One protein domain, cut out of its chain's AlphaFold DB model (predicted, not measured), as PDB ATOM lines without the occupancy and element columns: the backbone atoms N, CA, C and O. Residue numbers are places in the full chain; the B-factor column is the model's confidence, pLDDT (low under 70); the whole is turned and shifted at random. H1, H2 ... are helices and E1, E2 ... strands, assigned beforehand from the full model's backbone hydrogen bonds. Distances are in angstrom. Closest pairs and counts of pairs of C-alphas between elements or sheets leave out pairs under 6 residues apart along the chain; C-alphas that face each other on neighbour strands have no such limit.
ATOM      1  N   GLN A  48     -17.424  -8.417  30.819       91.94
ATOM      2  CA  GLN A  48     -16.871  -7.075  30.709       91.94
ATOM      3  C   GLN A  48     -15.484  -7.035  31.322       91.94
ATOM      4  O   GLN A  48     -15.305  -7.404  32.477       91.94
ATOM      5  N   THR A  49     -14.549  -6.464  30.567       92.56
ATOM      6  CA  THR A  49     -13.192  -6.169  31.019       92.56
ATOM      7  C   THR A  49     -12.912  -4.677  30.877       92.56
ATOM      8  O   THR A  49     -13.076  -4.091  29.800       92.56
ATOM      9  N   THR A  50     -12.466  -4.049  31.957       93.62
ATOM     10  CA  THR A  50     -12.050  -2.641  32.017       93.62
ATOM     11  C   THR A  50     -10.622  -2.554  32.524       93.62
ATOM     12  O   THR A  50     -10.270  -3.261  33.459       93.62
ATOM     13  N   ALA A  51      -9.810  -1.674  31.946       95.69
ATOM     14  CA  ALA A  51      -8.432  -1.478  32.378       95.69
ATOM     15  C   ALA A  51      -8.189  -0.027  32.797       95.69
ATOM     16  O   ALA A  51      -8.690   0.904  32.167       95.69
ATOM     17  N   HIS A  52      -7.375   0.157  33.833       96.00
ATOM     18  CA  HIS A  52      -6.869   1.455  34.260       96.00
ATOM     19  C   HIS A  52      -5.369   1.513  33.973       96.00
ATOM     20  O   HIS A  52      -4.537   1.139  34.799       96.00
ATOM     21  N   CYS A  53      -5.002   2.001  32.784       95.75
ATOM     22  CA  CYS A  53      -3.626   1.914  32.285       95.75
ATOM     23  C   CYS A  53      -2.588   2.670  33.132       95.75
ATOM     24  O   CYS A  53      -1.416   2.301  33.110       95.75
ATOM     25  N   GLY A  54      -2.994   3.722  33.856       95.00
ATOM     26  CA  GLY A  54      -2.119   4.451  34.783       95.00
ATOM     27  C   GLY A  54      -1.883   3.700  36.096       95.00
ATOM     28  O   GLY A  54      -0.767   3.688  36.601       95.00
ATOM     29  N   ALA A  55      -2.914   3.015  36.599       95.94
ATOM     30  CA  ALA A  55      -2.840   2.196  37.808       95.94
ATOM     31  C   ALA A  55      -2.313   0.773  37.545       95.94
ATOM     32  O   ALA A  55      -2.058   0.036  38.495       95.94
ATOM     33  N   GLN A  56      -2.139   0.402  36.270       96.19
ATOM     34  CA  GLN A  56      -1.707  -0.928  35.826       96.19
ATOM     35  C   GLN A  56      -2.643  -2.038  36.324       96.19
ATOM     36  O   GLN A  56      -2.197  -3.116  36.711       96.19
ATOM     37  N   THR A  57      -3.949  -1.765  36.335       95.44
ATOM     38  CA  THR A  57      -4.967  -2.720  36.781       95.44
ATOM     39  C   THR A  57      -5.931  -3.088  35.666       95.44
ATOM     40  O   THR A  57      -6.202  -2.297  34.757       95.44
ATOM     41  N   LEU A  58      -6.454  -4.306  35.756       93.75
ATOM     42  CA  LEU A  58      -7.519  -4.829  34.915       93.75
ATOM     43  C   LEU A  58      -8.593  -5.420  35.820       93.75
ATOM     44  O   LEU A  58      -8.294  -6.152  36.760       93.75
ATOM     45  N   ASN A  59      -9.838  -5.081  35.519       92.94
ATOM     46  CA  ASN A  59     -11.006  -5.565  36.231       92.94
ATOM     47  C   ASN A  59     -11.872  -6.317  35.236       92.94
ATOM     48  O   ASN A  59     -12.158  -5.786  34.159       92.94
ATOM     49  N   PHE A  60     -12.295  -7.521  35.592       90.44
ATOM     50  CA  PHE A  60     -13.198  -8.315  34.774       90.44
ATOM     51  C   PHE A  60     -14.386  -8.795  35.596       90.44
ATOM     52  O   PHE A  60     -14.269  -9.050  36.792       90.44
ATOM     53  N   ARG A  61     -15.551  -8.882  34.961       90.31
ATOM     54  CA  ARG A  61     -16.799  -9.336  35.580       90.31
ATOM     55  C   ARG A  61     -17.581 -10.214  34.614       90.31
ATOM     56  O   ARG A  61     -17.571  -9.960  33.407       90.31
ATOM     57  N   TYR A  62     -18.278 -11.192  35.178       88.56
ATOM     58  CA  TYR A  62     -19.232 -12.055  34.489       88.56
ATOM     59  C   TYR A  62     -20.633 -11.692  34.994       88.56
ATOM     60  O   TYR A  62     -20.896 -11.745  36.189       88.56
ATOM     61  N   ASN A  63     -21.536 -11.277  34.111       87.88
ATOM     62  CA  ASN A  63     -22.859 -10.755  34.453       87.88
ATOM     63  C   ASN A  63     -22.800  -9.647  35.526       87.88
ATOM     64  O   ASN A  63     -22.005  -8.706  35.431       87.88
ATOM     65  N   GLN A  64     -23.675  -9.732  36.532       84.19
ATOM     66  CA  GLN A  64     -23.768  -8.827  37.681       84.19
ATOM     67  C   GLN A  64     -22.939  -9.299  38.884       84.19
ATOM     68  O   GLN A  64     -23.075  -8.730  39.964       84.19
ATOM     69  N   GLU A  65     -22.074 -10.303  38.704       86.38
ATOM     70  CA  GLU A  65     -21.161 -10.757  39.753       86.38
ATOM     71  C   GLU A  65     -20.152  -9.658  40.128       86.38
ATOM     72  O   GLU A  65     -19.836  -8.783  39.303       86.38
ATOM     73  N   PRO A  66     -19.601  -9.704  41.355       89.25
ATOM     74  CA  PRO A  66     -18.507  -8.835  41.753       89.25
ATOM     75  C   PRO A  66     -17.348  -8.893  40.755       89.25
ATOM     76  O   PRO A  66     -16.927  -9.964  40.313       89.25
ATOM     77  N   ALA A  67     -16.813  -7.725  40.406       89.06
ATOM     78  CA  ALA A  67     -15.641  -7.660  39.548       89.06
ATOM     79  C   ALA A  67     -14.418  -8.250  40.263       89.06
ATOM     80  O   ALA A  67     -14.189  -8.001  41.447       89.06
ATOM     81  N   VAL A  68     -13.608  -8.988  39.513       88.94
ATOM     82  CA  VAL A  68     -12.294  -9.462  39.937       88.94
ATOM     83  C   VAL A  68     -11.250  -8.463  39.465       88.94
ATOM     84  O   VAL A  68     -11.285  -8.009  38.321       88.94
ATOM     85  N   TYR A  69     -10.327  -8.126  40.359       90.81
ATOM     86  CA  TYR A  69      -9.302  -7.110  40.154       90.81
ATOM     87  C   TYR A  69      -7.933  -7.774  40.080       90.81
ATOM     88  O   TYR A  69      -7.571  -8.555  40.959       90.81
ATOM     89  N   VAL A  70      -7.147  -7.422  39.066       91.31
ATOM     90  CA  VAL A  70      -5.749  -7.844  38.950       91.31
ATOM     91  C   VAL A  70      -4.849  -6.640  38.719       91.31
ATOM     92  O   VAL A  70      -5.215  -5.687  38.025       91.31
ATOM     93  N   LYS A  71      -3.661  -6.675  39.322       94.12
ATOM     94  CA  LYS A  71      -2.626  -5.654  39.172       94.12
ATOM     95  C   LYS A  71      -1.417  -6.265  38.487       94.12
ATOM     96  O   LYS A  71      -0.977  -7.347  38.861       94.12
ATOM     97  N   PHE A  72      -0.890  -5.553  37.506       91.56
ATOM     98  CA  PHE A  72       0.289  -5.960  36.763       91.56
ATOM     99  C   PHE A  72       1.582  -5.367  37.358       91.56
ATOM    100  O   PHE A  72       1.522  -4.308  37.990       91.56
ATOM    101  N   PRO A  73       2.751  -6.004  37.129       91.19
ATOM    102  CA  PRO A  73       2.932  -7.294  36.450       91.19
ATOM    103  C   PRO A  73       2.395  -8.469  37.283       91.19
ATOM    104  O   PRO A  73       2.414  -8.427  38.510       91.19
ATOM    105  N   LEU A  74       1.897  -9.506  36.607       87.31
ATOM    106  CA  LEU A  74       1.437 -10.727  37.271       87.31
ATOM    107  C   LEU A  74       2.633 -11.575  37.719       87.31
ATOM    108  O   LEU A  74       3.714 -11.496  37.128       87.31
ATOM    109  N   ALA A  75       2.436 -12.410  38.740       84.75
ATOM    110  CA  ALA A  75       3.454 -13.378  39.122       84.75
ATOM    111  C   ALA A  75       3.663 -14.422  37.999       84.75
ATOM    112  O   ALA A  75       2.739 -14.701  37.222       84.75
ATOM    113  N   PRO A  76       4.868 -15.011  37.883       80.44
ATOM    114  CA  PRO A  76       5.123 -16.068  36.912       80.44
ATOM    115  C   PRO A  76       4.101 -17.204  37.036       80.44
ATOM    116  O   PRO A  76       3.810 -17.672  38.134       80.44
ATOM    117  N   GLY A  77       3.541 -17.635  35.906       75.88
ATOM    118  CA  GLY A  77       2.536 -18.702  35.865       75.88
ATOM    119  C   GLY A  77       1.106 -18.280  36.230       75.88
ATOM    120  O   GLY A  77       0.199 -19.093  36.093       75.88
ATOM    121  N   SER A  78       0.863 -17.024  36.627       79.38
ATOM    122  CA  SER A  78      -0.490 -16.558  36.973       79.38
ATOM    123  C   SER A  78      -1.443 -16.432  35.778       79.38
ATOM    124  O   SER A  78      -2.648 -16.451  35.986       79.38
ATOM    125  N   ASP A  79      -0.933 -16.326  34.547       78.94
ATOM    126  CA  ASP A  79      -1.746 -16.250  33.318       78.94
ATOM    127  C   ASP A  79      -1.668 -17.537  32.476       78.94
ATOM    128  O   ASP A  79      -1.626 -17.517  31.248       78.94
ATOM    129  N   GLN A  80      -1.590 -18.694  33.138       68.56
ATOM    130  CA  GLN A  80      -1.699 -19.992  32.472       68.56
ATOM    131  C   GLN A  80      -3.184 -20.360  32.347       68.56
ATOM    132  O   GLN A  80      -3.780 -20.943  33.255       68.56
ATOM    133  N   SER A  81      -3.815 -19.976  31.235       57.41
ATOM    134  CA  SER A  81      -5.225 -20.282  30.967       57.41
ATOM    135  C   SER A  81      -5.374 -21.530  30.093       57.41
ATOM    136  O   SER A  81      -5.239 -21.494  28.875       57.41
ATOM    137  N   CYS A  82      -5.691 -22.640  30.766       53.28
ATOM    138  CA  CYS A  82      -6.410 -23.778  30.194       53.28
ATOM    139  C   CYS A  82      -7.366 -24.402  31.245       53.28
ATOM    140  O   CYS A  82      -8.531 -24.637  30.947       53.28
ATOM    141  N   ALA A  83      -6.951 -24.548  32.511       48.47
ATOM    142  CA  ALA A  83      -7.787 -25.169  33.556       48.47
ATOM    143  C   ALA A  83      -8.224 -24.232  34.705       48.47
ATOM    144  O   ALA A  83      -9.088 -24.598  35.495       48.47
ATOM    145  N   SER A  84      -7.654 -23.025  34.818       58.88
ATOM    146  CA  SER A  84      -7.901 -22.111  35.950       58.88
ATOM    147  C   SER A  84      -9.206 -21.311  35.851       58.88
ATOM    148  O   SER A  84      -9.591 -20.654  36.813       58.88
ATOM    149  N   GLY A  85      -9.867 -21.316  34.687       60.78
ATOM    150  CA  GLY A  85     -11.055 -20.495  34.426       60.78
ATOM    151  C   GLY A  85     -10.777 -18.989  34.331       60.78
ATOM    152  O   GLY A  85     -11.710 -18.217  34.118       60.78
ATOM    153  N   MET A  86      -9.517 -18.553  34.458       69.50
ATOM    154  CA  MET A  86      -9.150 -17.151  34.273       69.50
ATOM    155  C   MET A  86      -9.069 -16.808  32.781       69.50
ATOM    156  O   MET A  86      -8.505 -17.586  32.005       69.50
ATOM    157  N   PRO A  87      -9.614 -15.654  32.357       75.75
ATOM    158  CA  PRO A  87      -9.475 -15.207  30.978       75.75
ATOM    159  C   PRO A  87      -8.013 -14.789  30.727       75.75
ATOM    160  O   PRO A  87      -7.333 -14.446  31.688       75.75
ATOM    161  N   PRO A  88      -7.511 -14.766  29.476       82.69
ATOM    162  CA  PRO A  88      -6.105 -14.458  29.186       82.69
ATOM    163  C   PRO A  88      -5.779 -13.007  29.574       82.69
ATOM    164  O   PRO A  88      -6.097 -12.061  28.843       82.69
ATOM    165  N   LEU A  89      -5.233 -12.810  30.774       88.31
ATOM    166  CA  LEU A  89      -5.140 -11.513  31.442       88.31
ATOM    167  C   LEU A  89      -4.105 -10.618  30.764       88.31
ATOM    168  O   LEU A  89      -4.382  -9.441  30.520       88.31
ATOM    169  N   ILE A  90      -2.935 -11.170  30.426       90.06
ATOM    170  CA  ILE A  90      -1.848 -10.444  29.765       90.06
ATOM    171  C   ILE A  90      -2.310  -9.997  28.383       90.06
ATOM    172  O   ILE A  90      -2.249  -8.807  28.079       90.06
ATOM    173  N   SER A  91      -2.865 -10.906  27.573       89.62
ATOM    174  CA  SER A  91      -3.343 -10.564  26.228       89.62
ATOM    175  C   SER A  91      -4.429  -9.486  26.260       89.62
ATOM    176  O   SER A  91      -4.371  -8.526  25.490       89.62
ATOM    177  N   GLN A  92      -5.390  -9.571  27.187       90.81
ATOM    178  CA  GLN A  92      -6.400  -8.521  27.347       90.81
ATOM    179  C   GLN A  92      -5.791  -7.178  27.766       90.81
ATOM    180  O   GLN A  92      -6.205  -6.135  27.258       90.81
ATOM    181  N   PHE A  93      -4.807  -7.177  28.667       93.19
ATOM    182  CA  PHE A  93      -4.139  -5.947  29.086       93.19
ATOM    183  C   PHE A  93      -3.304  -5.326  27.961       93.19
ATOM    184  O   PHE A  93      -3.328  -4.108  27.799       93.19
ATOM    185  N   MET A  94      -2.633  -6.135  27.139       93.50
ATOM    186  CA  MET A  94      -1.915  -5.662  25.949       93.50
ATOM    187  C   MET A  94      -2.859  -4.994  24.945       93.50
ATOM    188  O   MET A  94      -2.522  -3.945  24.399       93.50
ATOM    189  N   ILE A  95      -4.060  -5.550  24.753       94.44
ATOM    190  CA  ILE A  95      -5.088  -4.962  23.880       94.44
ATOM    191  C   ILE A  95      -5.617  -3.641  24.460       94.44
ATOM    192  O   ILE A  95      -5.770  -2.661  23.732       94.44
ATOM    193  N   LEU A  96      -5.905  -3.591  25.766       94.44
ATOM    194  CA  LEU A  96      -6.540  -2.428  26.401       94.44
ATOM    195  C   LEU A  96      -5.559  -1.299  26.759       94.44
ATOM    196  O   LEU A  96      -5.950  -0.133  26.778       94.44
ATOM    197  N   CYS A  97      -4.297  -1.624  27.047       95.81
ATOM    198  CA  CYS A  97      -3.269  -0.696  27.522       95.81
ATOM    199  C   CYS A  97      -1.909  -0.892  26.812       95.81
ATOM    200  O   CYS A  97      -0.883  -1.020  27.489       95.81
ATOM    201  N   PRO A  98      -1.837  -0.839  25.467       95.94
ATOM    202  CA  PRO A  98      -0.652  -1.249  24.701       95.94
ATOM    203  C   PRO A  98       0.631  -0.490  25.079       95.94
ATOM    204  O   PRO A  98       1.683  -1.091  25.279       95.94
ATOM    205  N   LYS A  99       0.553   0.835  25.281       96.94
ATOM    206  CA  LYS A  99       1.711   1.658  25.696       96.94
ATOM    207  C   LYS A  99       2.211   1.332  27.106       96.94
ATOM    208  O   LYS A  99       3.383   1.533  27.418       96.94
ATOM    209  N   THR A 100       1.320   0.917  28.004       96.44
ATOM    210  CA  THR A 100       1.709   0.510  29.359       96.44
ATOM    211  C   THR A 100       2.293  -0.894  29.335       96.44
ATOM    212  O   THR A 100       3.349  -1.095  29.923       96.44
ATOM    213  N   ALA A 101       1.678  -1.822  28.599       94.44
ATOM    214  CA  ALA A 101       2.197  -3.174  28.414       94.44
ATOM    215  C   ALA A 101       3.628  -3.168  27.843       94.44
ATOM    216  O   ALA A 101       4.510  -3.808  28.407       94.44
ATOM    217  N   GLN A 102       3.901  -2.336  26.829       94.81
ATOM    218  CA  GLN A 102       5.249  -2.183  26.266       94.81
ATOM    219  C   GLN A 102       6.280  -1.725  27.312       94.81
ATOM    220  O   GLN A 102       7.383  -2.262  27.379       94.81
ATOM    221  N   ARG A 103       5.927  -0.749  28.163       94.44
ATOM    222  CA  ARG A 103       6.809  -0.270  29.247       94.44
ATOM    223  C   ARG A 103       7.064  -1.341  30.309       94.44
ATOM    224  O   ARG A 103       8.134  -1.347  30.909       94.44
ATOM    225  N   LEU A 104       6.096  -2.230  30.522       90.56
ATOM    226  CA  LEU A 104       6.196  -3.364  31.440       90.56
ATOM    227  C   LEU A 104       6.856  -4.602  30.812       90.56
ATOM    228  O   LEU A 104       7.062  -5.577  31.526       90.56
ATOM    229  N   LYS A 105       7.226  -4.549  29.523       89.69
ATOM    230  CA  LYS A 105       7.860  -5.646  28.771       89.69
ATOM    231  C   LYS A 105       7.024  -6.938  28.763       89.69
ATOM    232  O   LYS A 105       7.563  -8.018  28.994       89.69
ATOM    233  N   MET A 106       5.719  -6.791  28.528       85.56
ATOM    234  CA  MET A 106       4.774  -7.896  28.300       85.56
ATOM    235  C   MET A 106       4.693  -8.286  26.832       85.56
ATOM    236  O   MET A 106       4.799  -7.367  25.987       85.56
TER     237      MET A 106
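AT A GLANCE: This is residues 48 to 106 of the 106 residues of an uncharacterized protein of Alcaligenaceae bacterium (UniProt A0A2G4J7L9). A small sheet of three strands has the short helix H1 across one face, H2 makes a corner with H1 off the sheet, and residues 72 to 88 form a wide loop. The 59 printed residues run E1, E2, E3, H1, H2, mixed in class, with under half in named elements. The sheet, order E1, E2, E3, is a meander, each strand the antiparallel neighbour of the one before. The whole is compact, radius of gyration of the C-alphas 11.2 A, spans 32 by 22 by 16 A.

IN THESE COORDINATES: E1, residues 48 to 52, 13.6 A, begins at C-alpha 48 (-16.871, -7.075, 30.709). E2 is residues 57 to 62, 17.2 A; E3, 68 to 71, 10.4 A; H1, 89 to 96, 10.5 A. H2, 98 to 103, 8.8 A, ends at C-alpha 103 (6.809, -0.270, 29.247).

HOW THE PARTS SIT: E1 and E2 form a hairpin, N 50 and O 59 2.8 A apart; E2 and E3 another, N 68 and O 60 2.8 A. H1 is on the sheet, height 9.2 A, across the strands; its closest C-alphas to E1 are Leu 96 and Ala 51, 6.3 A. H1 and H2 touch only at the corner, closest C-alphas Met 94 and Ala 101, 5.4 A, at a steep tilt of 62 degrees, opposite ways. In both, every O i to N i+4 pair is within hydrogen-bond range.

THE WHOLE: The farthest C-alphas, Gln 64 and Lys 105, are 33.0 A apart. The printed part has no cut; the link E3 to H1 is long. Residues 80 to 86 have pLDDT under 70.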